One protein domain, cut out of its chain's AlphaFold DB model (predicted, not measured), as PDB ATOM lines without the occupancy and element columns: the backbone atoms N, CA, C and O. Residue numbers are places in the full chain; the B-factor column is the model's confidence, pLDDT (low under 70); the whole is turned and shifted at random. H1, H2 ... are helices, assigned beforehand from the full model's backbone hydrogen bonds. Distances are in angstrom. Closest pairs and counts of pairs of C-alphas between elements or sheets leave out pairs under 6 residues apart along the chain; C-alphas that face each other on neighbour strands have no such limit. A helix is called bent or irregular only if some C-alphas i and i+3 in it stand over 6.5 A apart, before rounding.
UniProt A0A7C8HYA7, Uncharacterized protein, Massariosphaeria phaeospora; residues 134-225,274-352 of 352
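This is residues 134 to 225 and 274 to 352 of the 352 residues of an uncharacterized protein of Massariosphaeria phaeospora (UniProt A0A7C8HYA7). Two helical hairpins, H1 with H2 and H6 with H7, cross each other to make the core; H8 crosses H2, and H9 packs on H2, H6 and H7. H4 and H5 pack on H6, while little H3 and H10 lie farthest from the middle. The printed part has 171 residues with ten named helices, H1 to H10 in chain order, and no named strand: all helix, mostly in crossed packing. It is compact, with a radius of gyration of the C-alphas of 16.1 A, and a rounded outline of 47 by 39 by 31 A.

H1, residues 134 to 152, the longest helix, forms a hairpin with H2, residues 160 to 177: they run opposite ways at a shallow tilt of 7 degrees, and H2 touches H1 with residues 170 to 177 alone, closest at the C-alphas of Tyr 151 and Ala 170, 6.8 A. Residues 143 to 150 of H1 touch residues 284 to 288 of H6, residues 276 to 288, at a steep tilt of 44 degrees; the closest C-alphas, Lys 146 and Leu 287, are 5.9 A apart. H6 is the hub, touching five helices. It forms a hairpin with H7, residues 290 to 304, at a shallow tilt of 31 degrees, with the C-alphas of Ala 286 and Thr 293 closest at 4.0 A. H4, residues 197 to 211, touches residues 277 to 281 of H6 (C-alphas of Leu 205 and Ala 277, 5.6 A). H5, residues 214 to 220, touches residues 278 to 282 of H6 (Ile 217 and Ala 282, 6.3 A). H8, residues 310 to 318, touches H2 about perpendicular, at 88 degrees, with the C-alphas of Gly 168 and Gly 318 closest at 3.8 A. H9, residues 328 to 340, touches residues 303 to 304 of H7 at 82 degrees, about perpendicular (C-alphas of Val 304 and Lys 335, 5.6 A). H10, residues 343 to 348, and H9 only just touch, only at the corner, with 3 pairs of C-alphas within 8 A, Lys 338 and Glu 345 closest at 6.9 A. H3, residues 185 to 188, touches no helix. Every O i to N i+4 pair is within hydrogen-bond range in H2, H4, H5, H6, H8, H9 and H10, against 14 of 15 in H1 and 9 of 11 in H7; H3 is too short for one.

H1 is 26.7 A long from C-alpha 134 at (-43.061, 22.894, -35.248), H2 26.0 A, H7 21.6 A and H4 20.8 A. H7 is irregular: C-alphas 291 and 294 are 7.3 A apart. H10 ends at C-alpha 348, (-60.563, 35.519, -19.242).

The C-alphas of Asp 157 and Ala 352 are the farthest apart, 52.9 A. Residues 226 to 273 are not printed; C-alphas 225 and 274 are 17.2 A apart across this cut. Of the links printed whole, none is long. Mean pLDDT of the printed part is 88.1; under 70 are residues 134 to 136, 189 to 190, 192 to 195, 222 to 225 and 348 to 352.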
ATOM      1  N   THR A 134     -44.525  22.722 -35.204       68.06
ATOM      2  CA  THR A 134     -43.061  22.894 -35.248       68.06
ATOM      3  C   THR A 134     -42.663  24.315 -35.662       68.06
ATOM      4  O   THR A 134     -41.702  24.887 -35.136       68.06
ATOM      5  N   LEU A 135     -43.408  24.908 -36.599       68.94
ATOM      6  CA  LEU A 135     -43.174  26.268 -37.068       68.94
ATOM      7  C   LEU A 135     -43.522  27.290 -35.973       68.94
ATOM      8  O   LEU A 135     -42.699  28.147 -35.663       68.94
ATOM      9  N   ALA A 136     -44.676  27.161 -35.319       66.06
ATOM     10  CA  ALA A 136     -45.055  28.025 -34.201       66.06
ATOM     11  C   ALA A 136     -43.998  28.020 -33.083       66.06
ATOM     12  O   ALA A 136     -43.457  29.077 -32.739       66.06
ATOM     13  N   GLN A 137     -43.626  26.838 -32.581       70.81
ATOM     14  CA  GLN A 137     -42.620  26.712 -31.523       70.81
ATOM     15  C   GLN A 137     -41.261  27.287 -31.952       70.81
ATOM     16  O   GLN A 137     -40.590  27.982 -31.184       70.81
ATOM     17  N   GLY A 138     -40.887  27.082 -33.217       83.88
ATOM     18  CA  GLY A 138     -39.675  27.659 -33.782       83.88
ATOM     19  C   GLY A 138     -39.690  29.191 -33.856       83.88
ATOM     20  O   GLY A 138     -38.615  29.790 -33.804       83.88
ATOM     21  N   PHE A 139     -40.858  29.845 -33.920       89.44
ATOM     22  CA  PHE A 139     -40.945  31.308 -33.978       89.44
ATOM     23  C   PHE A 139     -40.527  31.972 -32.659       89.44
ATOM     24  O   PHE A 139     -39.689  32.878 -32.678       89.44
ATOM     25  N   TYR A 140     -41.050  31.514 -31.513       91.56
ATOM     26  CA  TYR A 140     -40.670  32.066 -30.202       91.56
ATOM     27  C   TYR A 140     -39.178  31.843 -29.934       91.56
ATOM     28  O   TYR A 140     -38.453  32.776 -29.585       91.56
ATOM     29  N   GLU A 141     -38.707  30.619 -30.189       90.06
ATOM     30  CA  GLU A 141     -37.295  30.255 -30.094       90.06
ATOM     31  C   GLU A 141     -36.412  31.160 -30.968       90.06
ATOM     32  O   GLU A 141     -35.398  31.698 -30.515       90.06
ATOM     33  N   TRP A 142     -36.806  31.385 -32.222       91.75
ATOM     34  CA  TRP A 142     -36.071  32.250 -33.138       91.75
ATOM     35  C   TRP A 142     -36.048  33.716 -32.680       91.75
ATOM     36  O   TRP A 142     -34.997  34.359 -32.741       91.75
ATOM     37  N   MET A 143     -37.162  34.249 -32.177       94.62
ATOM     38  CA  MET A 143     -37.203  35.608 -31.625       94.62
ATOM     39  C   MET A 143     -36.291  35.742 -30.399       94.62
ATOM     40  O   MET A 143     -35.552  36.723 -30.274       94.62
ATOM     41  N   GLU A 144     -36.284  34.739 -29.517       94.25
ATOM     42  CA  GLU A 144     -35.389  34.702 -28.362       94.25
ATOM     43  C   GLU A 144     -33.914  34.675 -28.790       94.25
ATOM     44  O   GLU A 144     -33.097  35.448 -28.274       94.25
ATOM     45  N   PHE A 145     -33.577  33.853 -29.792       93.06
ATOM     46  CA  PHE A 145     -32.242  33.819 -30.390       93.06
ATOM     47  C   PHE A 145     -31.813  35.199 -30.883       93.06
ATOM     48  O   PHE A 145     -30.709  35.659 -30.574       93.06
ATOM     49  N   LYS A 146     -32.684  35.856 -31.660       94.44
ATOM     50  CA  LYS A 146     -32.390  37.148 -32.276       94.44
ATOM     51  C   LYS A 146     -32.267  38.257 -31.239       94.44
ATOM     52  O   LYS A 146     -31.357  39.073 -31.356       94.44
ATOM     53  N   ARG A 147     -33.074  38.245 -30.173       96.88
ATOM     54  CA  ARG A 147     -32.898  39.137 -29.011       96.88
ATOM     55  C   ARG A 147     -31.513  38.977 -28.388       96.88
ATOM     56  O   ARG A 147     -30.808  39.963 -28.161       96.88
ATOM     57  N   ASP A 148     -31.116  37.740 -28.118       95.62
ATOM     58  CA  ASP A 148     -29.822  37.433 -27.515       95.62
ATOM     59  C   ASP A 148     -28.650  37.858 -28.405       95.62
ATOM     60  O   ASP A 148     -27.663  38.414 -27.915       95.62
ATOM     61  N   GLU A 149     -28.745  37.589 -29.707       94.56
ATOM     62  CA  GLU A 149     -27.781  38.021 -30.720       94.56
ATOM     63  C   GLU A 149     -27.682  39.555 -30.765       94.56
ATOM     64  O   GLU A 149     -26.587  40.112 -30.626       94.56
ATOM     65  N   TRP A 150     -28.822  40.245 -30.854       97.00
ATOM     66  CA  TRP A 150     -28.914  41.706 -30.871       97.00
ATOM     67  C   TRP A 150     -28.251  42.346 -29.641       97.00
ATOM     68  O   TRP A 150     -27.470  43.303 -29.767       97.00
ATOM     69  N   TYR A 151     -28.497  41.791 -28.447       97.38
ATOM     70  CA  TYR A 151     -27.937  42.308 -27.196       97.38
ATOM     71  C   TYR A 151     -26.444  41.993 -27.039       97.38
ATOM     72  O   TYR A 151     -25.688  42.825 -26.525       97.38
ATOM     73  N   LYS A 152     -25.978  40.819 -27.491       96.56
ATOM     74  CA  LYS A 152     -24.544  40.463 -27.498       96.56
ATOM     75  C   LYS A 152     -23.735  41.393 -28.398       96.56
ATOM     76  O   LYS A 152     -22.644  41.799 -28.003       96.56
ATOM     77  N   ASN A 153     -24.306  41.784 -29.535       96.44
ATOM     78  CA  ASN A 153     -23.685  42.662 -30.528       96.44
ATOM     79  C   ASN A 153     -23.841  44.161 -30.209       96.44
ATOM     80  O   ASN A 153     -23.704  45.000 -31.099       96.44
ATOM     81  N   ARG A 154     -24.172  44.526 -28.962       96.00
ATOM     82  CA  ARG A 154     -24.337  45.934 -28.574       96.00
ATOM     83  C   ARG A 154     -23.014  46.702 -28.531       96.00
ATOM     84  O   ARG A 154     -22.013  46.130 -28.086       96.00
ATOM     85  N   PRO A 155     -23.007  47.988 -28.934       95.75
ATOM     86  CA  PRO A 155     -21.827  48.824 -28.791       95.75
ATOM     87  C   PRO A 155     -21.479  48.972 -27.304       95.75
ATOM     88  O   PRO A 155     -22.361  49.074 -26.449       95.75
ATOM     89  N   ARG A 156     -20.182  48.889 -26.993       95.56
ATOM     90  CA  ARG A 156     -19.667  48.938 -25.613       95.56
ATOM     91  C   ARG A 156     -19.184  50.333 -25.223       95.56
ATOM     92  O   ARG A 156     -19.293  50.698 -24.053       95.56
ATOM     93  N   ASP A 157     -18.738  51.099 -26.214       97.25
ATOM     94  CA  ASP A 157     -18.112  52.413 -26.064       97.25
ATOM     95  C   ASP A 157     -19.135  53.534 -26.284       97.25
ATOM     96  O   ASP A 157     -19.003  54.355 -27.187       97.25
ATOM     97  N   ILE A 158     -20.201  53.526 -25.482       97.25
ATOM     98  CA  ILE A 158     -21.275  54.528 -25.526       97.25
ATOM     99  C   ILE A 158     -21.490  55.152 -24.137       97.25
ATOM    100  O   ILE A 158     -21.128  54.523 -23.127       97.25
ATOM    101  N   PRO A 159     -22.080  56.360 -24.056       97.75
ATOM    102  CA  PRO A 159     -22.423  57.006 -22.796       97.75
ATOM    103  C   PRO A 159     -23.232  56.104 -21.861       97.75
ATOM    104  O   PRO A 159     -23.985  55.225 -22.281       97.75
ATOM    105  N   HIS A 160     -23.078  56.323 -20.555       96.31
ATOM    106  CA  HIS A 160     -23.694  55.480 -19.530       96.31
ATOM    107  C   HIS A 160     -25.223  55.404 -19.658       96.31
ATOM    108  O   HIS A 160     -25.795  54.326 -19.526       96.31
ATOM    109  N   GLU A 161     -25.855  56.529 -19.968       97.00
ATOM    110  CA  GLU A 161     -27.295  56.649 -20.188       97.00
ATOM    111  C   GLU A 161     -27.777  55.801 -21.374       97.00
ATOM    112  O   GLU A 161     -28.695  54.995 -21.231       97.00
ATOM    113  N   GLU A 162     -27.077  55.858 -22.510       97.50
ATOM    114  CA  GLU A 162     -27.394  55.029 -23.677       97.50
ATOM    115  C   GLU A 162     -27.225  53.529 -23.388       97.50
ATOM    116  O   GLU A 162     -28.004  52.703 -23.874       97.50
ATOM    117  N   ARG A 163     -26.253  53.139 -22.547       97.50
ATOM    118  CA  ARG A 163     -26.124  51.735 -22.105       97.50
ATOM    119  C   ARG A 163     -27.356  51.273 -21.339       97.50
ATOM    120  O   ARG A 163     -27.761  50.117 -21.493       97.50
ATOM    121  N   TRP A 164     -27.938  52.147 -20.521       98.00
ATOM    122  CA  TRP A 164     -29.174  51.857 -19.800       98.00
ATOM    123  C   TRP A 164     -30.360  51.784 -20.740       98.00
ATOM    124  O   TRP A 164     -31.058  50.777 -20.694       98.00
ATOM    125  N   ALA A 165     -30.512  52.717 -21.677       98.06
ATOM    126  CA  ALA A 165     -31.553  52.625 -22.698       98.06
ATOM    127  C   ALA A 165     -31.482  51.293 -23.478       98.06
ATOM    128  O   ALA A 165     -32.481  50.583 -23.585       98.06
ATOM    129  N   ILE A 166     -30.291  50.867 -23.932       98.06
ATOM    130  CA  ILE A 166     -30.104  49.575 -24.627       98.06
ATOM    131  C   ILE A 166     -30.497  48.384 -23.746       98.06
ATOM    132  O   ILE A 166     -31.079  47.409 -24.232       98.06
ATOM    133  N   ARG A 167     -30.166  48.427 -22.453       97.94
ATOM    134  CA  ARG A 167     -30.569  47.378 -21.514       97.94
ATOM    135  C   ARG A 167     -32.078  47.386 -21.274       97.94
ATOM    136  O   ARG A 167     -32.670  46.309 -21.252       97.94
ATOM    137  N   GLY A 168     -32.687  48.562 -21.149       97.94
ATOM    138  CA  GLY A 168     -34.134  48.738 -21.060       97.94
ATOM    139  C   GLY A 168     -34.844  48.137 -22.265       97.94
ATOM    140  O   GLY A 168     -35.758  47.338 -22.092       97.94
ATOM    141  N   ILE A 169     -34.347  48.404 -23.476       98.25
ATOM    142  CA  ILE A 169     -34.859  47.820 -24.724       98.25
ATOM    143  C   ILE A 169     -34.846  46.290 -24.662       98.25
ATOM    144  O   ILE A 169     -35.852  45.652 -24.964       98.25
ATOM    145  N   ALA A 170     -33.735  45.686 -24.230       97.75
ATOM    146  CA  ALA A 170     -33.641  44.230 -24.113       97.75
ATOM    147  C   ALA A 170     -34.654  43.650 -23.108       97.75
ATOM    148  O   ALA A 170     -35.218  42.583 -23.356       97.75
ATOM    149  N   ILE A 171     -34.899  44.351 -21.995       97.19
ATOM    150  CA  ILE A 171     -35.887  43.956 -20.980       97.19
ATOM    151  C   ILE A 171     -37.309  44.086 -21.534       97.19
ATOM    152  O   ILE A 171     -38.083  43.141 -21.413       97.19
ATOM    153  N   ILE A 172     -37.640  45.196 -22.199       97.81
ATOM    154  CA  ILE A 172     -38.956  45.401 -22.817       97.81
ATOM    155  C   ILE A 172     -39.245  44.346 -23.881       97.81
ATOM    156  O   ILE A 172     -40.317  43.748 -23.872       97.81
ATOM    157  N   ILE A 173     -38.280  44.053 -24.756       97.50
ATOM    158  CA  ILE A 173     -38.431  42.978 -25.743       97.50
ATOM    159  C   ILE A 173     -38.629  41.633 -25.033       97.50
ATOM    160  O   ILE A 173     -39.460  40.843 -25.460       97.50
ATOM    161  N   CYS A 174     -37.919  41.367 -23.933       96.38
ATOM    162  CA  CYS A 174     -38.134  40.153 -23.144       96.38
ATOM    163  C   CYS A 174     -39.572  40.063 -22.601       96.38
ATOM    164  O   CYS A 174     -40.210  39.026 -22.761       96.38
ATOM    165  N   ILE A 175     -40.104  41.154 -22.039       95.56
ATOM    166  CA  ILE A 175     -41.489  41.234 -21.549       95.56
ATOM    167  C   ILE A 175     -42.490  41.024 -22.694       95.56
ATOM    168  O   ILE A 175     -43.451  40.273 -22.540       95.56
ATOM    169  N   ALA A 176     -42.253  41.631 -23.858       95.69
ATOM    170  CA  ALA A 176     -43.086  41.437 -25.041       95.69
ATOM    171  C   ALA A 176     -43.071  39.970 -25.509       95.69
ATOM    172  O   ALA A 176     -44.131  39.383 -25.698       95.69
ATOM    173  N   LEU A 177     -41.894  39.340 -25.611       94.50
ATOM    174  CA  LEU A 177     -41.754  37.921 -25.980       94.50
ATOM    175  C   LEU A 177     -42.421  36.984 -24.975       94.50
ATOM    176  O   LEU A 177     -43.006  35.974 -25.358       94.50
ATOM    177  N   GLN A 178     -42.401  37.342 -23.696       92.00
ATOM    178  CA  GLN A 178     -43.148  36.633 -22.665       92.00
ATOM    179  C   GLN A 178     -44.666  36.755 -22.825       92.00
ATOM    180  O   GLN A 178     -45.357  36.149 -22.025       92.00
ATOM    181  N   ASN A 179     -45.184  37.488 -23.815       90.69
ATOM    182  CA  ASN A 179     -46.590  37.520 -24.236       90.69
ATOM    183  C   ASN A 179     -46.796  36.961 -25.657       90.69
ATOM    184  O   ASN A 179     -47.836  37.189 -26.265       90.69
ATOM    185  N   CYS A 180     -45.805  36.257 -26.214       90.75
ATOM    186  CA  CYS A 180     -45.908  35.672 -27.547       90.75
ATOM    187  C   CYS A 180     -46.889  34.492 -27.564       90.75
ATOM    188  O   CYS A 180     -46.712  33.591 -26.744       90.75
ATOM    189  N   PRO A 181     -47.843  34.435 -28.516       86.81
ATOM    190  CA  PRO A 181     -48.764  33.304 -28.640       86.81
ATOM    191  C   PRO A 181     -48.058  31.959 -28.826       86.81
ATOM    192  O   PRO A 181     -48.557  30.938 -28.381       86.81
ATOM    193  N   SER A 182     -46.868  31.953 -29.436       87.25
ATOM    194  CA  SER A 182     -46.090  30.729 -29.638       87.25
ATOM    195  C   SER A 182     -45.121  30.385 -28.503       87.25
ATOM    196  O   SER A 182     -44.291  29.484 -28.645       87.25
ATOM    197  N   ASN A 183     -45.171  31.110 -27.382       89.00
ATOM    198  CA  ASN A 183     -44.386  30.760 -26.207       89.00
ATOM    199  C   ASN A 183     -45.037  29.548 -25.506       89.00
ATOM    200  O   ASN A 183     -46.156  29.676 -25.012       89.00
ATOM    201  N   PRO A 184     -44.329  28.410 -25.367       83.94
ATOM    202  CA  PRO A 184     -44.898  27.161 -24.850       83.94
ATOM    203  C   PRO A 184     -45.376  27.247 -23.392       83.94
ATOM    204  O   PRO A 184     -46.126  26.394 -22.931       83.94
ATOM    205  N   ILE A 185     -44.952  28.270 -22.639       83.12
ATOM    206  CA  ILE A 185     -45.457  28.504 -21.280       83.12
ATOM    207  C   ILE A 185     -46.951  28.877 -21.306       83.12
ATOM    208  O   ILE A 185     -47.654  28.593 -20.338       83.12
ATOM    209  N   TYR A 186     -47.455  29.468 -22.396       74.81
ATOM    210  CA  TYR A 186     -48.877  29.810 -22.516       74.81
ATOM    211  C   TYR A 186     -49.781  28.605 -22.718       74.81
ATOM    212  O   TYR A 186     -50.906  28.640 -22.230       74.81
ATOM    213  N   ASP A 187     -49.297  27.537 -23.351       72.50
ATOM    214  CA  ASP A 187     -50.093  26.317 -23.530       72.50
ATOM    215  C   ASP A 187     -50.472  25.701 -22.174       72.50
ATOM    216  O   ASP A 187     -51.566  25.169 -22.006       72.50
ATOM    217  N   ILE A 188     -49.609  25.864 -21.161       75.62
ATOM    218  CA  ILE A 188     -49.881  25.437 -19.779       75.62
ATOM    219  C   ILE A 188     -51.069  26.208 -19.180       75.62
ATOM    220  O   ILE A 188     -51.790  25.672 -18.345       75.62
ATOM    221  N   LEU A 189     -51.279  27.461 -19.594       66.81
ATOM    222  CA  LEU A 189     -52.362  28.323 -19.107       66.81
ATOM    223  C   LEU A 189     -53.667  28.163 -19.901       66.81
ATOM    224  O   LEU A 189     -54.667  28.766 -19.525       66.81
ATOM    225  N   ARG A 190     -53.657  27.394 -20.995       65.62
ATOM    226  CA  ARG A 190     -54.810  27.138 -21.876       65.62
ATOM    227  C   ARG A 190     -55.393  25.736 -21.698       65.62
ATOM    228  O   ARG A 190     -55.934  25.168 -22.639       65.62
ATOM    229  N   ASP A 191     -55.214  25.148 -20.517       71.50
ATOM    230  CA  ASP A 191     -55.665  23.787 -20.194       71.50
ATOM    231  C   ASP A 191     -55.169  22.703 -21.177       71.50
ATOM    232  O   ASP A 191     -55.712  21.600 -21.243       71.50
ATOM    233  N   GLY A 192     -54.091  22.987 -21.918       68.06
ATOM    234  CA  GLY A 192     -53.508  22.079 -22.903       68.06
ATOM    235  C   GLY A 192     -54.199  22.048 -24.270       68.06
ATOM    236  O   GLY A 192     -53.775  21.253 -25.112       68.06
ATOM    237  N   GLU A 193     -55.206  22.889 -24.538       69.75
ATOM    238  CA  GLU A 193     -55.719  23.039 -25.905       69.75
ATOM    239  C   GLU A 193     -54.716  23.832 -26.751       69.75
ATOM    240  O   GLU A 193     -54.517  25.037 -26.569       69.75
ATOM    241  N   GLN A 194     -54.058  23.132 -27.682       65.25
ATOM    242  CA  GLN A 194     -53.216  23.771 -28.684       65.25
ATOM    243  C   GLN A 194     -54.078  24.668 -29.561       65.25
ATOM    244  O   GLN A 194     -54.977  24.216 -30.270       65.25
ATOM    245  N   ASP A 195     -53.777  25.957 -29.515       68.62
ATOM    246  CA  ASP A 195     -54.507  26.927 -30.298       68.62
ATOM    247  C   ASP A 195     -54.034  26.890 -31.755       68.62
ATOM    248  O   ASP A 195     -52.935  27.351 -32.096       68.62
ATOM    249  N   ASN A 196     -54.900  26.363 -32.626       70.88
ATOM    250  CA  ASN A 196     -54.715  26.357 -34.078       70.88
ATOM    251  C   ASN A 196     -54.485  27.773 -34.643       70.88
ATOM    252  O   ASN A 196     -53.913  27.913 -35.729       70.88
ATOM    253  N   THR A 197     -54.865  28.833 -33.915       78.69
ATOM    254  CA  THR A 197     -54.618  30.218 -34.340       78.69
ATOM    255  C   THR A 197     -53.134  30.573 -34.379       78.69
ATOM    256  O   THR A 197     -52.756  31.468 -35.136       78.69
ATOM    257  N   THR A 198     -52.263  29.866 -33.648       80.69
ATOM    258  CA  THR A 198     -50.830  30.197 -33.596       80.69
ATOM    259  C   THR A 198     -50.168  30.037 -34.963       80.69
ATOM    260  O   THR A 198     -49.386  30.890 -35.386       80.69
ATOM    261  N   ALA A 199     -50.515  28.974 -35.695       81.50
ATOM    262  CA  ALA A 199     -50.019  28.754 -37.047       81.50
ATOM    263  C   ALA A 199     -50.496  29.864 -37.993       81.50
ATOM    264  O   ALA A 199     -49.683  30.478 -38.685       81.50
ATOM    265  N   THR A 200     -51.793  30.192 -37.954       84.94
ATOM    266  CA  THR A 200     -52.382  31.287 -38.739       84.94
ATOM    267  C   THR A 200     -51.732  32.630 -38.417       84.94
ATOM    268  O   THR A 200     -51.420  33.399 -39.326       84.94
ATOM    269  N   PHE A 201     -51.462  32.903 -37.141       86.12
ATOM    270  CA  PHE A 201     -50.771  34.101 -36.684       86.12
ATOM    271  C   PHE A 201     -49.365  34.206 -37.289       86.12
ATOM    272  O   PHE A 201     -49.025  35.245 -37.859       86.12
ATOM    273  N   VAL A 202     -48.561  33.136 -37.235       86.00
ATOM    274  CA  VAL A 202     -47.212  33.152 -37.824       86.00
ATOM    275  C   VAL A 202     -47.274  33.260 -39.351       86.00
ATOM    276  O   VAL A 202     -46.477  33.991 -39.940       86.00
ATOM    277  N   THR A 203     -48.233  32.614 -40.014       84.62
ATOM    278  CA  THR A 203     -48.431  32.765 -41.464       84.62
ATOM    279  C   THR A 203     -48.788  34.204 -41.838       84.62
ATOM    280  O   THR A 203     -48.160  34.768 -42.736       84.62
ATOM    281  N   ASN A 204     -49.718  34.833 -41.113       87.12
ATOM    282  CA  ASN A 204     -50.085  36.237 -41.311       87.12
ATOM    283  C   ASN A 204     -48.881  37.159 -41.096       87.12
ATOM    284  O   ASN A 204     -48.664  38.089 -41.870       87.12
ATOM    285  N   LEU A 205     -48.060  36.874 -40.083       88.62
ATOM    286  CA  LEU A 205     -46.831  37.607 -39.803       88.62
ATOM    287  C   LEU A 205     -45.815  37.498 -40.952       88.62
ATOM    288  O   LEU A 205     -45.239  38.505 -41.367       88.62
ATOM    289  N   LEU A 206     -45.611  36.291 -41.488       83.69
ATOM    290  CA  LEU A 206     -44.720  36.042 -42.627       83.69
ATOM    291  C   LEU A 206     -45.230  36.716 -43.909       83.69
ATOM    292  O   LEU A 206     -44.436  37.274 -44.666       83.69
ATOM    293  N   GLN A 207     -46.545  36.720 -44.130       86.56
ATOM    294  CA  GLN A 207     -47.175  37.435 -45.241       86.56
ATOM    295  C   GLN A 207     -47.065  38.959 -45.079       86.56
ATOM    296  O   GLN A 207     -46.879  39.690 -46.055       86.56
ATOM    297  N   LEU A 208     -47.128  39.467 -43.848       84.81
ATOM    298  CA  LEU A 208     -46.882  40.881 -43.576       84.81
ATOM    299  C   LEU A 208     -45.432  41.261 -43.907       84.81
ATOM    300  O   LEU A 208     -45.182  42.305 -44.510       84.81
ATOM    301  N   ALA A 209     -44.487  40.382 -43.564       81.25
ATOM    302  CA  ALA A 209     -43.064  40.575 -43.821       81.25
ATOM    303  C   ALA A 209     -42.686  40.542 -45.306       81.25
ATOM    304  O   ALA A 209     -41.650  41.096 -45.678       81.25
ATOM    305  N   SER A 210     -43.497  39.911 -46.158       80.62
ATOM    306  CA  SER A 210     -43.303  39.932 -47.611       80.62
ATOM    307  C   SER A 210     -43.960  41.132 -48.300       80.62
ATOM    308  O   SER A 210     -43.532  41.501 -49.390       80.62
ATOM    309  N   SER A 211     -44.977  41.747 -47.686       80.25
ATOM    310  CA  SER A 211     -45.809  42.772 -48.333       80.25
ATOM    311  C   SER A 211     -45.523  44.206 -47.891       80.25
ATOM    312  O   SER A 211     -45.681  45.121 -48.697       80.25
ATOM    313  N   LYS A 212     -45.115  44.434 -46.636       73.62
ATOM    314  CA  LYS A 212     -45.077  45.788 -46.064       73.62
ATOM    315  C   LYS A 212     -43.692  46.409 -45.990       73.62
ATOM    316  O   LYS A 212     -42.719  45.799 -45.546       73.62
ATOM    317  N   THR A 213     -43.645  47.703 -46.306       75.81
ATOM    318  CA  THR A 213     -42.463  48.543 -46.076       75.81
ATOM    319  C   THR A 213     -42.423  49.013 -44.620       75.81
ATOM    320  O   THR A 213     -43.457  49.286 -44.015       75.81
ATOM    321  N   TYR A 214     -41.222  49.172 -44.054       75.88
ATOM    322  CA  TYR A 214     -41.006  49.664 -42.683       75.88
ATOM    323  C   TYR A 214     -41.836  50.908 -42.316       75.88
ATOM    324  O   TYR A 214     -42.368  50.984 -41.213       75.88
ATOM    325  N   ASN A 215     -41.987  51.856 -43.244       79.50
ATOM    326  CA  ASN A 215     -42.704  53.109 -43.001       79.50
ATOM    327  C   ASN A 215     -44.177  52.889 -42.615       79.50
ATOM    328  O   ASN A 215     -44.700  53.612 -41.774       79.50
ATOM    329  N   GLU A 216     -44.830  51.862 -43.164       82.50
ATOM    330  CA  GLU A 216     -46.209  51.521 -42.792       82.50
ATOM    331  C   GLU A 216     -46.309  50.991 -41.362       82.50
ATOM    332  O   GLU A 216     -47.308  51.208 -40.685       82.50
ATOM    333  N   ILE A 217     -45.271  50.299 -40.892       76.25
ATOM    334  CA  ILE A 217     -45.208  49.767 -39.527       76.25
ATOM    335  C   ILE A 217     -45.076  50.920 -38.535       76.25
ATOM    336  O   ILE A 217     -45.769  50.949 -37.524       76.25
ATOM    337  N   VAL A 218     -44.204  51.887 -38.834       76.88
ATOM    338  CA  VAL A 218     -44.017  53.076 -37.990       76.88
ATOM    339  C   VAL A 218     -45.297  53.908 -37.940       76.88
ATOM    340  O   VAL A 218     -45.690  54.351 -36.863       76.88
ATOM    341  N   ALA A 219     -45.985  54.055 -39.076       81.31
ATOM    342  CA  ALA A 219     -47.288  54.709 -39.124       81.31
ATOM    343  C   ALA A 219     -48.332  53.968 -38.264       81.31
ATOM    344  O   ALA A 219     -49.060  54.603 -37.507       81.31
ATOM    345  N   ALA A 220     -48.355  52.631 -38.314       77.00
ATOM    346  CA  ALA A 220     -49.256  51.798 -37.512       77.00
ATOM    347  C   ALA A 220     -48.954  51.854 -36.001       77.00
ATOM    348  O   ALA A 220     -49.863  51.736 -35.182       77.00
ATOM    349  N   LEU A 221     -47.701  52.081 -35.598       79.81
ATOM    350  CA  LEU A 221     -47.351  52.311 -34.190       79.81
ATOM    351  C   LEU A 221     -47.845  53.664 -33.663       79.81
ATOM    352  O   LEU A 221     -47.618  53.978 -32.496       79.81
ATOM    353  N   GLY A 222     -48.502  54.470 -34.500       69.12
ATOM    354  CA  GLY A 222     -49.083  55.733 -34.077       69.12
ATOM    355  C   GLY A 222     -48.028  56.700 -33.557       69.12
ATOM    356  O   GLY A 222     -48.347  57.522 -32.699       69.12
ATOM    357  N   GLN A 223     -46.782  56.617 -34.058       64.25
ATOM    358  CA  GLN A 223     -45.778  57.645 -33.804       64.25
ATOM    359  C   GLN A 223     -46.252  58.949 -34.460       64.25
ATOM    360  O   GLN A 223     -45.868  59.287 -35.577       64.25
ATOM    361  N   LYS A 224     -47.129  59.672 -33.753       54.78
ATOM    362  CA  LYS A 224     -47.352  61.103 -33.933       54.78
ATOM    363  C   LYS A 224     -45.986  61.739 -33.764       54.78
ATOM    364  O   LYS A 224     -45.438  61.631 -32.676       54.78
ATOM    365  N   ASP A 225     -45.470  62.284 -34.860       50.88
ATOM    366  CA  ASP A 225     -44.192  62.974 -35.029       50.88
ATOM    367  C   ASP A 225     -43.145  62.737 -33.927       50.88
ATOM    368  O   ASP A 225     -43.329  63.213 -32.804       50.88
ATOM    369  N   SER A 274     -53.853  49.019 -33.704       79.81
ATOM    370  CA  SER A 274     -53.210  48.297 -34.799       79.81
ATOM    371  C   SER A 274     -53.317  46.782 -34.610       79.81
ATOM    372  O   SER A 274     -53.100  46.302 -33.493       79.81
ATOM    373  N   PRO A 275     -53.586  46.010 -35.681       86.50
ATOM    374  CA  PRO A 275     -53.719  44.568 -35.558       86.50
ATOM    375  C   PRO A 275     -52.458  43.957 -34.924       86.50
ATOM    376  O   PRO A 275     -51.342  44.336 -35.304       86.50
ATOM    377  N   PRO A 276     -52.590  42.983 -34.004       89.38
ATOM    378  CA  PRO A 276     -51.454  42.393 -33.295       89.38
ATOM    379  C   PRO A 276     -50.321  41.915 -34.213       89.38
ATOM    380  O   PRO A 276     -49.144  42.102 -33.905       89.38
ATOM    381  N   ALA A 277     -50.659  41.361 -35.383       89.94
ATOM    382  CA  ALA A 277     -49.687  40.915 -36.381       89.94
ATOM    383  C   ALA A 277     -48.703  42.025 -36.806       89.94
ATOM    384  O   ALA A 277     -47.517  41.751 -37.001       89.94
ATOM    385  N   HIS A 278     -49.147  43.283 -36.895       90.25
ATOM    386  CA  HIS A 278     -48.287  44.421 -37.243       90.25
ATOM    387  C   HIS A 278     -47.308  44.764 -36.125       90.25
ATOM    388  O   HIS A 278     -46.152  45.075 -36.410       90.25
ATOM    389  N   LEU A 279     -47.737  44.662 -34.867       93.38
ATOM    390  CA  LEU A 279     -46.880  44.905 -33.703       93.38
ATOM    391  C   LEU A 279     -45.802  43.827 -33.576       93.38
ATOM    392  O   LEU A 279     -44.626  44.125 -33.369       93.38
ATOM    393  N   TRP A 280     -46.185  42.569 -33.788       94.75
ATOM    394  CA  TRP A 280     -45.241  41.458 -33.838       94.75
ATOM    395  C   TRP A 280     -44.269  41.584 -35.007       94.75
ATOM    396  O   TRP A 280     -43.071  41.352 -34.836       94.75
ATOM    397  N   HIS A 281     -44.737  42.042 -36.169       92.56
ATOM    398  CA  HIS A 281     -43.862  42.322 -37.303       92.56
ATOM    399  C   HIS A 281     -42.875  43.450 -36.983       92.56
ATOM    400  O   HIS A 281     -41.690  43.346 -37.300       92.56
ATOM    401  N   ALA A 282     -43.326  44.495 -36.285       94.12
ATOM    402  CA  ALA A 282     -42.447  45.549 -35.798       94.12
ATOM    403  C   ALA A 282     -41.348  44.977 -34.892       94.12
ATOM    404  O   ALA A 282     -40.176  45.274 -35.096       94.12
ATOM    405  N   LEU A 283     -41.683  44.093 -33.948       96.00
ATOM    406  CA  LEU A 283     -40.689  43.446 -33.085       96.00
ATOM    407  C   LEU A 283     -39.681  42.597 -33.875       96.00
ATOM    408  O   LEU A 283     -38.485  42.638 -33.582       96.00
ATOM    409  N   VAL A 284     -40.128  41.884 -34.914       94.50
ATOM    410  CA  VAL A 284     -39.241  41.159 -35.839       94.50
ATOM    411  C   VAL A 284     -38.247  42.115 -36.511       94.50
ATOM    412  O   VAL A 284     -37.040  41.848 -36.554       94.50
ATOM    413  N   VAL A 285     -38.724  43.265 -36.998       93.50
ATOM    414  CA  VAL A 285     -37.863  44.304 -37.583       93.50
ATOM    415  C   VAL A 285     -36.913  44.880 -36.533       93.50
ATOM    416  O   VAL A 285     -35.723  45.013 -36.803       93.50
ATOM    417  N   ALA A 286     -37.391  45.149 -35.319       95.50
ATOM    418  CA  ALA A 286     -36.581  45.676 -34.225       95.50
ATOM    419  C   ALA A 286     -35.422  44.737 -33.855       95.50
ATOM    420  O   ALA A 286     -34.330  45.204 -33.531       95.50
ATOM    421  N   LEU A 287     -35.637  43.423 -33.933       95.75
ATOM    422  CA  LEU A 287     -34.618  42.413 -33.650       95.75
ATOM    423  C   LEU A 287     -33.623  42.193 -34.793       95.75
ATOM    424  O   LEU A 287     -32.497  41.760 -34.550       95.75
ATOM    425  N   THR A 288     -34.019  42.489 -36.031       93.25
ATOM    426  CA  THR A 288     -33.188  42.271 -37.225       93.25
ATOM    427  C   THR A 288     -32.482  43.536 -37.715       93.25
ATOM    428  O   THR A 288     -31.436  43.433 -38.355       93.25
ATOM    429  N   ASP A 289     -32.996  44.720 -37.385       93.88
ATOM    430  CA  ASP A 289     -32.454  46.017 -37.786       93.88
ATOM    431  C   ASP A 289     -32.252  46.931 -36.569       93.88
ATOM    432  O   ASP A 289     -33.180  47.559 -36.050       93.88
ATOM    433  N   ARG A 290     -30.988  47.035 -36.138       94.62
ATOM    434  CA  ARG A 290     -30.589  47.814 -34.958       94.62
ATOM    435  C   ARG A 290     -30.935  49.298 -35.074       94.62
ATOM    436  O   ARG A 290     -31.208  49.931 -34.058       94.62
ATOM    437  N   SER A 291     -30.917  49.848 -36.290       94.81
ATOM    438  CA  SER A 291     -31.192  51.272 -36.516       94.81
ATOM    439  C   SER A 291     -32.645  51.644 -36.207       94.81
ATOM    440  O   SER A 291     -32.937  52.795 -35.899       94.81
ATOM    441  N   LYS A 292     -33.546  50.655 -36.230       95.06
ATOM    442  CA  LYS A 292     -34.989  50.827 -36.031       95.06
ATOM    443  C   LYS A 292     -35.462  50.404 -34.649       95.06
ATOM    444  O   LYS A 292     -36.552  50.794 -34.239       95.06
ATOM    445  N   THR A 293     -34.659  49.623 -33.919       96.25
ATOM    446  CA  THR A 293     -35.060  49.036 -32.632       96.25
ATOM    447  C   THR A 293     -35.566  50.087 -31.645       96.25
ATOM    448  O   THR A 293     -36.600  49.871 -31.023       96.25
ATOM    449  N   VAL A 294     -34.861  51.218 -31.512       96.19
ATOM    450  CA  VAL A 294     -35.209  52.271 -30.543       96.19
ATOM    451  C   VAL A 294     -36.590  52.854 -30.852       96.19
ATOM    452  O   VAL A 294     -37.474  52.772 -30.009       96.19
ATOM    453  N   SER A 295     -36.805  53.336 -32.081       95.81
ATOM    454  CA  SER A 295     -38.087  53.918 -32.509       95.81
ATOM    455  C   SER A 295     -39.243  52.921 -32.372       95.81
ATOM    456  O   SER A 295     -40.283  53.276 -31.827       95.81
ATOM    457  N   ILE A 296     -39.057  51.659 -32.771       95.94
ATOM    458  CA  ILE A 296     -40.109  50.640 -32.647       95.94
ATOM    459  C   ILE A 296     -40.477  50.392 -31.180       95.94
ATOM    460  O   ILE A 296     -41.657  50.340 -30.841       95.94
ATOM    461  N   VAL A 297     -39.482  50.230 -30.306       97.31
ATOM    462  CA  VAL A 297     -39.724  49.925 -28.890       97.31
ATOM    463  C   VAL A 297     -40.310  51.128 -28.156       97.31
ATOM    464  O   VAL A 297     -41.199  50.951 -27.328       97.31
ATOM    465  N   GLU A 298     -39.882  52.346 -28.488       96.69
ATOM    466  CA  GLU A 298     -40.493  53.571 -27.968       96.69
ATOM    467  C   GLU A 298     -41.939  53.732 -28.447       96.69
ATOM    468  O   GLU A 298     -42.808  54.052 -27.641       96.69
ATOM    469  N   GLY A 299     -42.224  53.450 -29.723       95.06
ATOM    470  CA  GLY A 299     -43.591  53.432 -30.251       95.06
ATOM    471  C   GLY A 299     -44.469  52.416 -29.523       95.06
ATOM    472  O   GLY A 299     -45.567  52.742 -29.085       95.06
ATOM    473  N   LEU A 300     -43.948  51.207 -29.297       95.81
ATOM    474  CA  LEU A 300     -44.658  50.167 -28.560       95.81
ATOM    475  C   LEU A 300     -44.910  50.564 -27.095       95.81
ATOM    476  O   LEU A 300     -46.001  50.343 -26.578       95.81
ATOM    477  N   LEU A 301     -43.937  51.197 -26.435       96.56
ATOM    478  CA  LEU A 301     -44.130  51.761 -25.099       96.56
ATOM    479  C   LEU A 301     -45.141  52.910 -25.088       96.56
ATOM    480  O   LEU A 301     -45.895  53.008 -24.128       96.56
ATOM    481  N   GLY A 302     -45.205  53.726 -26.139       95.44
ATOM    482  CA  GLY A 302     -46.222  54.769 -26.291       95.44
ATOM    483  C   GLY A 302     -47.645  54.210 -26.362       95.44
ATOM    484  O   GLY A 302     -48.560  54.811 -25.808       95.44
ATOM    485  N   LEU A 303     -47.832  53.026 -26.959       93.81
ATOM    486  CA  LEU A 303     -49.128  52.332 -26.964       93.81
ATOM    487  C   LEU A 303     -49.512  51.799 -25.571       93.81
ATOM    488  O   LEU A 303     -50.675  51.819 -25.186       93.81
ATOM    489  N   VAL A 304     -48.529  51.317 -24.808       95.19
ATOM    490  CA  VAL A 304     -48.718  50.658 -23.501       95.19
ATOM    491  C   VAL A 304     -48.809  51.680 -22.348       95.19
ATOM    492  O   VAL A 304     -49.558  51.505 -21.378       95.19
ATOM    493  N   CYS A 305     -48.042  52.762 -22.436       95.56
ATOM    494  CA  CYS A 305     -47.868  53.801 -21.421       95.56
ATOM    495  C   CYS A 305     -47.838  55.196 -22.079       95.56
ATOM    496  O   CYS A 305     -46.789  55.840 -22.066       95.56
ATOM    497  N   PRO A 306     -48.969  55.686 -22.621       94.69
ATOM    498  CA  PRO A 306     -49.012  56.948 -23.370       94.69
ATOM    499  C   PRO A 306     -48.636  58.177 -22.532       94.69
ATOM    500  O   PRO A 306     -48.144  59.164 -23.071       94.69
ATOM    501  N   ASP A 307     -48.829  58.112 -21.215       95.62
ATOM    502  CA  ASP A 307     -48.563  59.223 -20.293       95.62
ATOM    503  C   ASP A 307     -47.091  59.330 -19.861       95.62
ATOM    504  O   ASP A 307     -46.725  60.237 -19.112       95.62
ATOM    505  N   VAL A 308     -46.241  58.387 -20.278       95.19
ATOM    506  CA  VAL A 308     -44.846  58.295 -19.833       95.19
ATOM    507  C   VAL A 308     -43.915  58.496 -21.019       95.19
ATOM    508  O   VAL A 308     -44.094  57.891 -22.073       95.19
ATOM    509  N   ASP A 309     -42.871  59.305 -20.833       96.69
ATOM    510  CA  ASP A 309     -41.812  59.422 -21.829       96.69
ATOM    511  C   ASP A 309     -41.120  58.064 -22.030       96.69
ATOM    512  O   ASP A 309     -40.475  57.529 -21.124       96.69
ATOM    513  N   ALA A 310     -41.289  57.484 -23.221       96.94
ATOM    514  CA  ALA A 310     -40.828  56.131 -23.510       96.94
ATOM    515  C   ALA A 310     -39.306  55.982 -23.363       96.94
ATOM    516  O   ALA A 310     -38.836  54.956 -22.874       96.94
ATOM    517  N   HIS A 311     -38.536  57.008 -23.733       97.62
ATOM    518  CA  HIS A 311     -37.077  56.978 -23.644       97.62
ATOM    519  C   HIS A 311     -36.594  56.994 -22.189       97.62
ATOM    520  O   HIS A 311     -35.795  56.146 -21.786       97.62
ATOM    521  N   GLU A 312     -37.141  57.898 -21.374       97.44
ATOM    522  CA  GLU A 312     -36.872  57.954 -19.932       97.44
ATOM    523  C   GLU A 312     -37.262  56.646 -19.239       97.44
ATOM    524  O   GLU A 312     -36.541  56.137 -18.374       97.44
ATOM    525  N   LEU A 313     -38.384  56.046 -19.654       97.44
ATOM    526  CA  LEU A 313     -38.815  54.750 -19.147       97.44
ATOM    527  C   LEU A 313     -37.812  53.640 -19.496       97.44
ATOM    528  O   LEU A 313     -37.517  52.809 -18.634       97.44
ATOM    529  N   LEU A 314     -37.242  53.635 -20.705       98.06
ATOM    530  CA  LEU A 314     -36.199  52.680 -21.095       98.06
ATOM    531  C   LEU A 314     -34.928  52.841 -20.256       98.06
ATOM    532  O   LEU A 314     -34.388  51.841 -19.775       98.06
ATOM    533  N   ILE A 315     -34.472  54.076 -20.033       97.94
ATOM    534  CA  ILE A 315     -33.315  54.351 -19.168       97.94
ATOM    535  C   ILE A 315     -33.594  53.850 -17.748       97.94
ATOM    536  O   ILE A 315     -32.774  53.127 -17.179       97.94
ATOM    537  N   ARG A 316     -34.775  54.164 -17.194       97.44
ATOM    538  CA  ARG A 316     -35.191  53.726 -15.854       97.44
ATOM    539  C   ARG A 316     -35.193  52.204 -15.726       97.44
ATOM    540  O   ARG A 316     -34.609  51.682 -14.786       97.44
ATOM    541  N   ILE A 317     -35.797  51.496 -16.681       97.19
ATOM    542  CA  ILE A 317     -35.874  50.025 -16.680       97.19
ATOM    543  C   ILE A 317     -34.484  49.387 -16.813       97.19
ATOM    544  O   ILE A 317     -34.213  48.343 -16.214       97.19
ATOM    545  N   GLY A 318     -33.591  49.990 -17.600       97.19
ATOM    546  CA  GLY A 318     -32.236  49.483 -17.796       97.19
ATOM    547  C   GLY A 318     -31.287  49.718 -16.620       97.19
ATOM    548  O   GLY A 318     -30.325  48.957 -16.445       97.19
ATOM    549  N   ASP A 319     -31.544  50.740 -15.808       97.50
ATOM    550  CA  ASP A 319     -30.710  51.098 -14.667       97.50
ATOM    551  C   ASP A 319     -30.907  50.102 -13.500       97.50
ATOM    552  O   ASP A 319     -31.992  50.010 -12.922       97.50
ATOM    553  N   PRO A 320     -29.863  49.352 -13.086       95.94
ATOM    554  CA  PRO A 320     -29.987  48.386 -11.991       95.94
ATOM    555  C   PRO A 320     -30.323  49.021 -10.634       95.94
ATOM    556  O   PRO A 320     -30.760  48.299  -9.733       95.94
ATOM    557  N   THR A 321     -30.089  50.326 -10.477       97.12
ATOM    558  CA  THR A 321     -30.364  51.085  -9.252       97.12
ATOM    559  C   THR A 321     -31.798  51.613  -9.199       97.12
ATOM    560  O   THR A 321     -32.322  51.828  -8.110       97.12
ATOM    561  N   ARG A 322     -32.466  51.753 -10.355       95.69
ATOM    562  CA  ARG A 322     -33.833  52.289 -10.488       95.69
ATOM    563  C   ARG A 322     -34.812  51.194 -10.900       95.69
ATOM    564  O   ARG A 322     -35.555  51.335 -11.868       95.69
ATOM    565  N   ARG A 323     -34.790  50.077 -10.168       85.12
ATOM    566  CA  ARG A 323     -35.667  48.934 -10.452       85.12
ATOM    567  C   ARG A 323     -37.129  49.376 -10.517       85.12
ATOM    568  O   ARG A 323     -37.545  50.248  -9.757       85.12
ATOM    569  N   LEU A 324     -37.888  48.730 -11.404       92.38
ATOM    570  CA  LEU A 324     -39.345  48.816 -11.406       92.38
ATOM    571  C   LEU A 324     -39.865  48.548  -9.990       92.38
ATOM    572  O   LEU A 324     -39.381  47.639  -9.306       92.38
ATOM    573  N   GLY A 325     -40.809  49.375  -9.548       92.56
ATOM    574  CA  GLY A 325     -41.445  49.215  -8.247       92.56
ATOM    575  C   GLY A 325     -42.144  47.853  -8.127       92.56
ATOM    576  O   GLY A 325     -42.441  47.214  -9.143       92.56
ATOM    577  N   PRO A 326     -42.426  47.381  -6.902       93.44
ATOM    578  CA  PRO A 326     -43.208  46.163  -6.713       93.44
ATOM    579  C   PRO A 326     -44.561  46.294  -7.432       93.44
ATOM    580  O   PRO A 326     -45.285  47.264  -7.222       93.44
ATOM    581  N   GLY A 327     -44.872  45.338  -8.313       93.50
ATOM    582  CA  GLY A 327     -46.090  45.321  -9.132       93.50
ATOM    583  C   GLY A 327     -46.036  46.137 -10.431       93.50
ATOM    584  O   GLY A 327     -46.880  45.937 -11.301       93.50
ATOM    585  N   GLU A 328     -45.039  47.009 -10.633       94.31
ATOM    586  CA  GLU A 328     -44.908  47.741 -11.903       94.31
ATOM    587  C   GLU A 328     -44.564  46.806 -13.073       94.31
ATOM    588  O   GLU A 328     -45.065  47.017 -14.175       94.31
ATOM    589  N   ASP A 329     -43.742  45.774 -12.843       92.81
ATOM    590  CA  ASP A 329     -43.426  44.761 -13.867       92.81
ATOM    591  C   ASP A 329     -44.683  43.980 -14.276       92.81
ATOM    592  O   ASP A 329     -44.955  43.824 -15.463       92.81
ATOM    593  N   ASP A 330     -45.503  43.568 -13.306       92.94
ATOM    594  CA  ASP A 330     -46.761  42.858 -13.561       92.94
ATOM    595  C   ASP A 330     -47.768  43.739 -14.304       92.94
ATOM    596  O   ASP A 330     -48.390  43.303 -15.273       92.94
ATOM    597  N   MET A 331     -47.876  45.012 -13.915       95.19
ATOM    598  CA  MET A 331     -48.690  45.991 -14.634       95.19
ATOM    599  C   MET A 331     -48.203  46.164 -16.076       95.19
ATOM    600  O   MET A 331     -49.016  46.226 -17.000       95.19
ATOM    601  N   LEU A 332     -46.889  46.248 -16.288       95.69
ATOM    602  CA  LEU A 332     -46.318  46.410 -17.618       95.69
ATOM    603  C   LEU A 332     -46.592  45.172 -18.478       95.69
ATOM    604  O   LEU A 332     -47.081  45.312 -19.597       95.69
ATOM    605  N   ARG A 333     -46.381  43.967 -17.933       93.75
ATOM    606  CA  ARG A 333     -46.744  42.689 -18.572       93.75
ATOM    607  C   ARG A 333     -48.211  42.656 -18.972       93.75
ATOM    608  O   ARG A 333     -48.509  42.296 -20.105       93.75
ATOM    609  N   HIS A 334     -49.101  43.062 -18.067       93.38
ATOM    610  CA  HIS A 334     -50.540  43.114 -18.313       93.38
ATOM    611  C   HIS A 334     -50.887  44.062 -19.461       93.38
ATOM    612  O   HIS A 334     -51.580  43.686 -20.402       93.38
ATOM    613  N   LYS A 335     -50.339  45.280 -19.446       95.19
ATOM    614  CA  LYS A 335     -50.561  46.254 -20.521       95.19
ATOM    615  C   LYS A 335     -50.005  45.769 -21.866       95.19
ATOM    616  O   LYS A 335     -50.671  45.919 -22.886       95.19
ATOM    617  N   PHE A 336     -48.825  45.141 -21.875       95.25
ATOM    618  CA  PHE A 336     -48.280  44.508 -23.079       95.25
ATOM    619  C   PHE A 336     -49.181  43.395 -23.597       95.25
ATOM    620  O   PHE A 336     -49.387  43.314 -24.802       95.25
ATOM    621  N   ARG A 337     -49.743  42.571 -22.709       92.50
ATOM    622  CA  ARG A 337     -50.680  41.515 -23.087       92.50
ATOM    623  C   ARG A 337     -51.904  42.078 -23.797       92.50
ATOM    624  O   ARG A 337     -52.228  41.604 -24.876       92.50
ATOM    625  N   LYS A 338     -52.513  43.137 -23.256       92.38
ATOM    626  CA  LYS A 338     -53.671  43.798 -23.883       92.38
ATOM    627  C   LYS A 338     -53.387  44.283 -25.301       92.38
ATOM    628  O   LYS A 338     -54.239  44.169 -26.171       92.38
ATOM    629  N   VAL A 339     -52.192  44.827 -25.520       93.38
ATOM    630  CA  VAL A 339     -51.795  45.412 -26.807       93.38
ATOM    631  C   VAL A 339     -51.341  44.340 -27.805       93.38
ATOM    632  O   VAL A 339     -51.737  44.366 -28.966       93.38
ATOM    633  N   LEU A 340     -50.513  43.386 -27.372       93.00
ATOM    634  CA  LEU A 340     -49.923  42.361 -28.241       93.00
ATOM    635  C   LEU A 340     -50.825  41.146 -28.455       93.00
ATOM    636  O   LEU A 340     -50.598  40.397 -29.408       93.00
ATOM    637  N   TYR A 341     -51.786  40.917 -27.561       88.25
ATOM    638  CA  TYR A 341     -52.669  39.761 -27.609       88.25
ATOM    639  C   TYR A 341     -54.044  40.034 -26.959       88.25
ATOM    640  O   TYR A 341     -54.369  39.473 -25.909       88.25
ATOM    641  N   PRO A 342     -54.876  40.898 -27.576       87.94
ATOM    642  CA  PRO A 342     -56.169  41.310 -27.018       87.94
ATOM    643  C   PRO A 342     -57.166  40.152 -26.849       87.94
ATOM    644  O   PRO A 342     -58.005  40.191 -25.953       87.94
ATOM    645  N   GLU A 343     -57.050  39.094 -27.656       83.62
ATOM    646  CA  GLU A 343     -57.900  37.893 -27.586       83.62
ATOM    647  C   GLU A 343     -57.826  37.189 -26.223       83.62
ATOM    648  O   GLU A 343     -58.799  36.587 -25.776       83.62
ATOM    649  N   TYR A 344     -56.696  37.305 -25.518       80.25
ATOM    650  CA  TYR A 344     -56.529  36.693 -24.200       80.25
ATOM    651  C   TYR A 344     -57.467  37.283 -23.145       80.25
ATOM    652  O   TYR A 344     -57.991  36.559 -22.300       80.25
ATOM    653  N   GLU A 345     -57.708  38.593 -23.192       79.75
ATOM    654  CA  GLU A 345     -58.632  39.249 -22.259       79.75
ATOM    655  C   GLU A 345     -60.076  38.804 -22.516       79.75
ATOM    656  O   GLU A 345     -60.855  38.663 -21.574       79.75
ATOM    657  N   ALA A 346     -60.424  38.523 -23.778       80.62
ATOM    658  CA  ALA A 346     -61.740  38.004 -24.131       80.62
ATOM    659  C   ALA A 346     -61.976  36.599 -23.548       80.62
ATOM    660  O   ALA A 346     -63.075  36.310 -23.079       80.62
ATOM    661  N   LEU A 347     -60.938  35.755 -23.506       72.75
ATOM    662  CA  LEU A 347     -61.009  34.416 -22.907       72.75
ATOM    663  C   LEU A 347     -61.185  34.468 -21.383       72.75
ATOM    664  O   LEU A 347     -61.993  33.722 -20.832       72.75
ATOM    665  N   GLY A 348     -60.479  35.376 -20.701       69.38
ATOM    666  CA  GLY A 348     -60.563  35.519 -19.242       69.38
ATOM    667  C   GLY A 348     -61.950  35.937 -18.735       69.38
ATOM    668  O   GLY A 348     -62.320  35.591 -17.615       69.38
ATOM    669  N   MET A 349     -62.741  36.632 -19.559       68.56
ATOM    670  CA  MET A 349     -64.102  37.050 -19.198       68.56
ATOM    671  C   MET A 349     -65.161  35.953 -19.367       68.56
ATOM    672  O   MET A 349     -66.264  36.118 -18.861       68.56
ATOM    673  N   SER A 350     -64.864  34.840 -20.047       63.53
ATOM    674  CA  SER A 350     -65.845  33.762 -20.264       63.53
ATOM    675  C   SER A 350     -65.946  32.768 -19.098       63.53
ATOM    676  O   SER A 350     -66.811  31.893 -19.124       63.53
ATOM    677  N   ILE A 351     -65.044  32.854 -18.114       60.09
ATOM    678  CA  ILE A 351     -64.912  31.883 -17.011       60.09
ATOM    679  C   ILE A 351     -65.444  32.454 -15.674       60.09
ATOM    680  O   ILE A 351     -65.528  31.729 -14.684       60.09
ATOM    681  N   ALA A 352     -65.841  33.731 -15.642       53.53
ATOM    682  CA  ALA A 352     -66.482  34.383 -14.493       53.53
ATOM    683  C   ALA A 352     -67.997  34.479 -14.702       53.53
ATOM    684  O   ALA A 352     -68.731  34.278 -13.706       53.53
TER     685      ALA A 352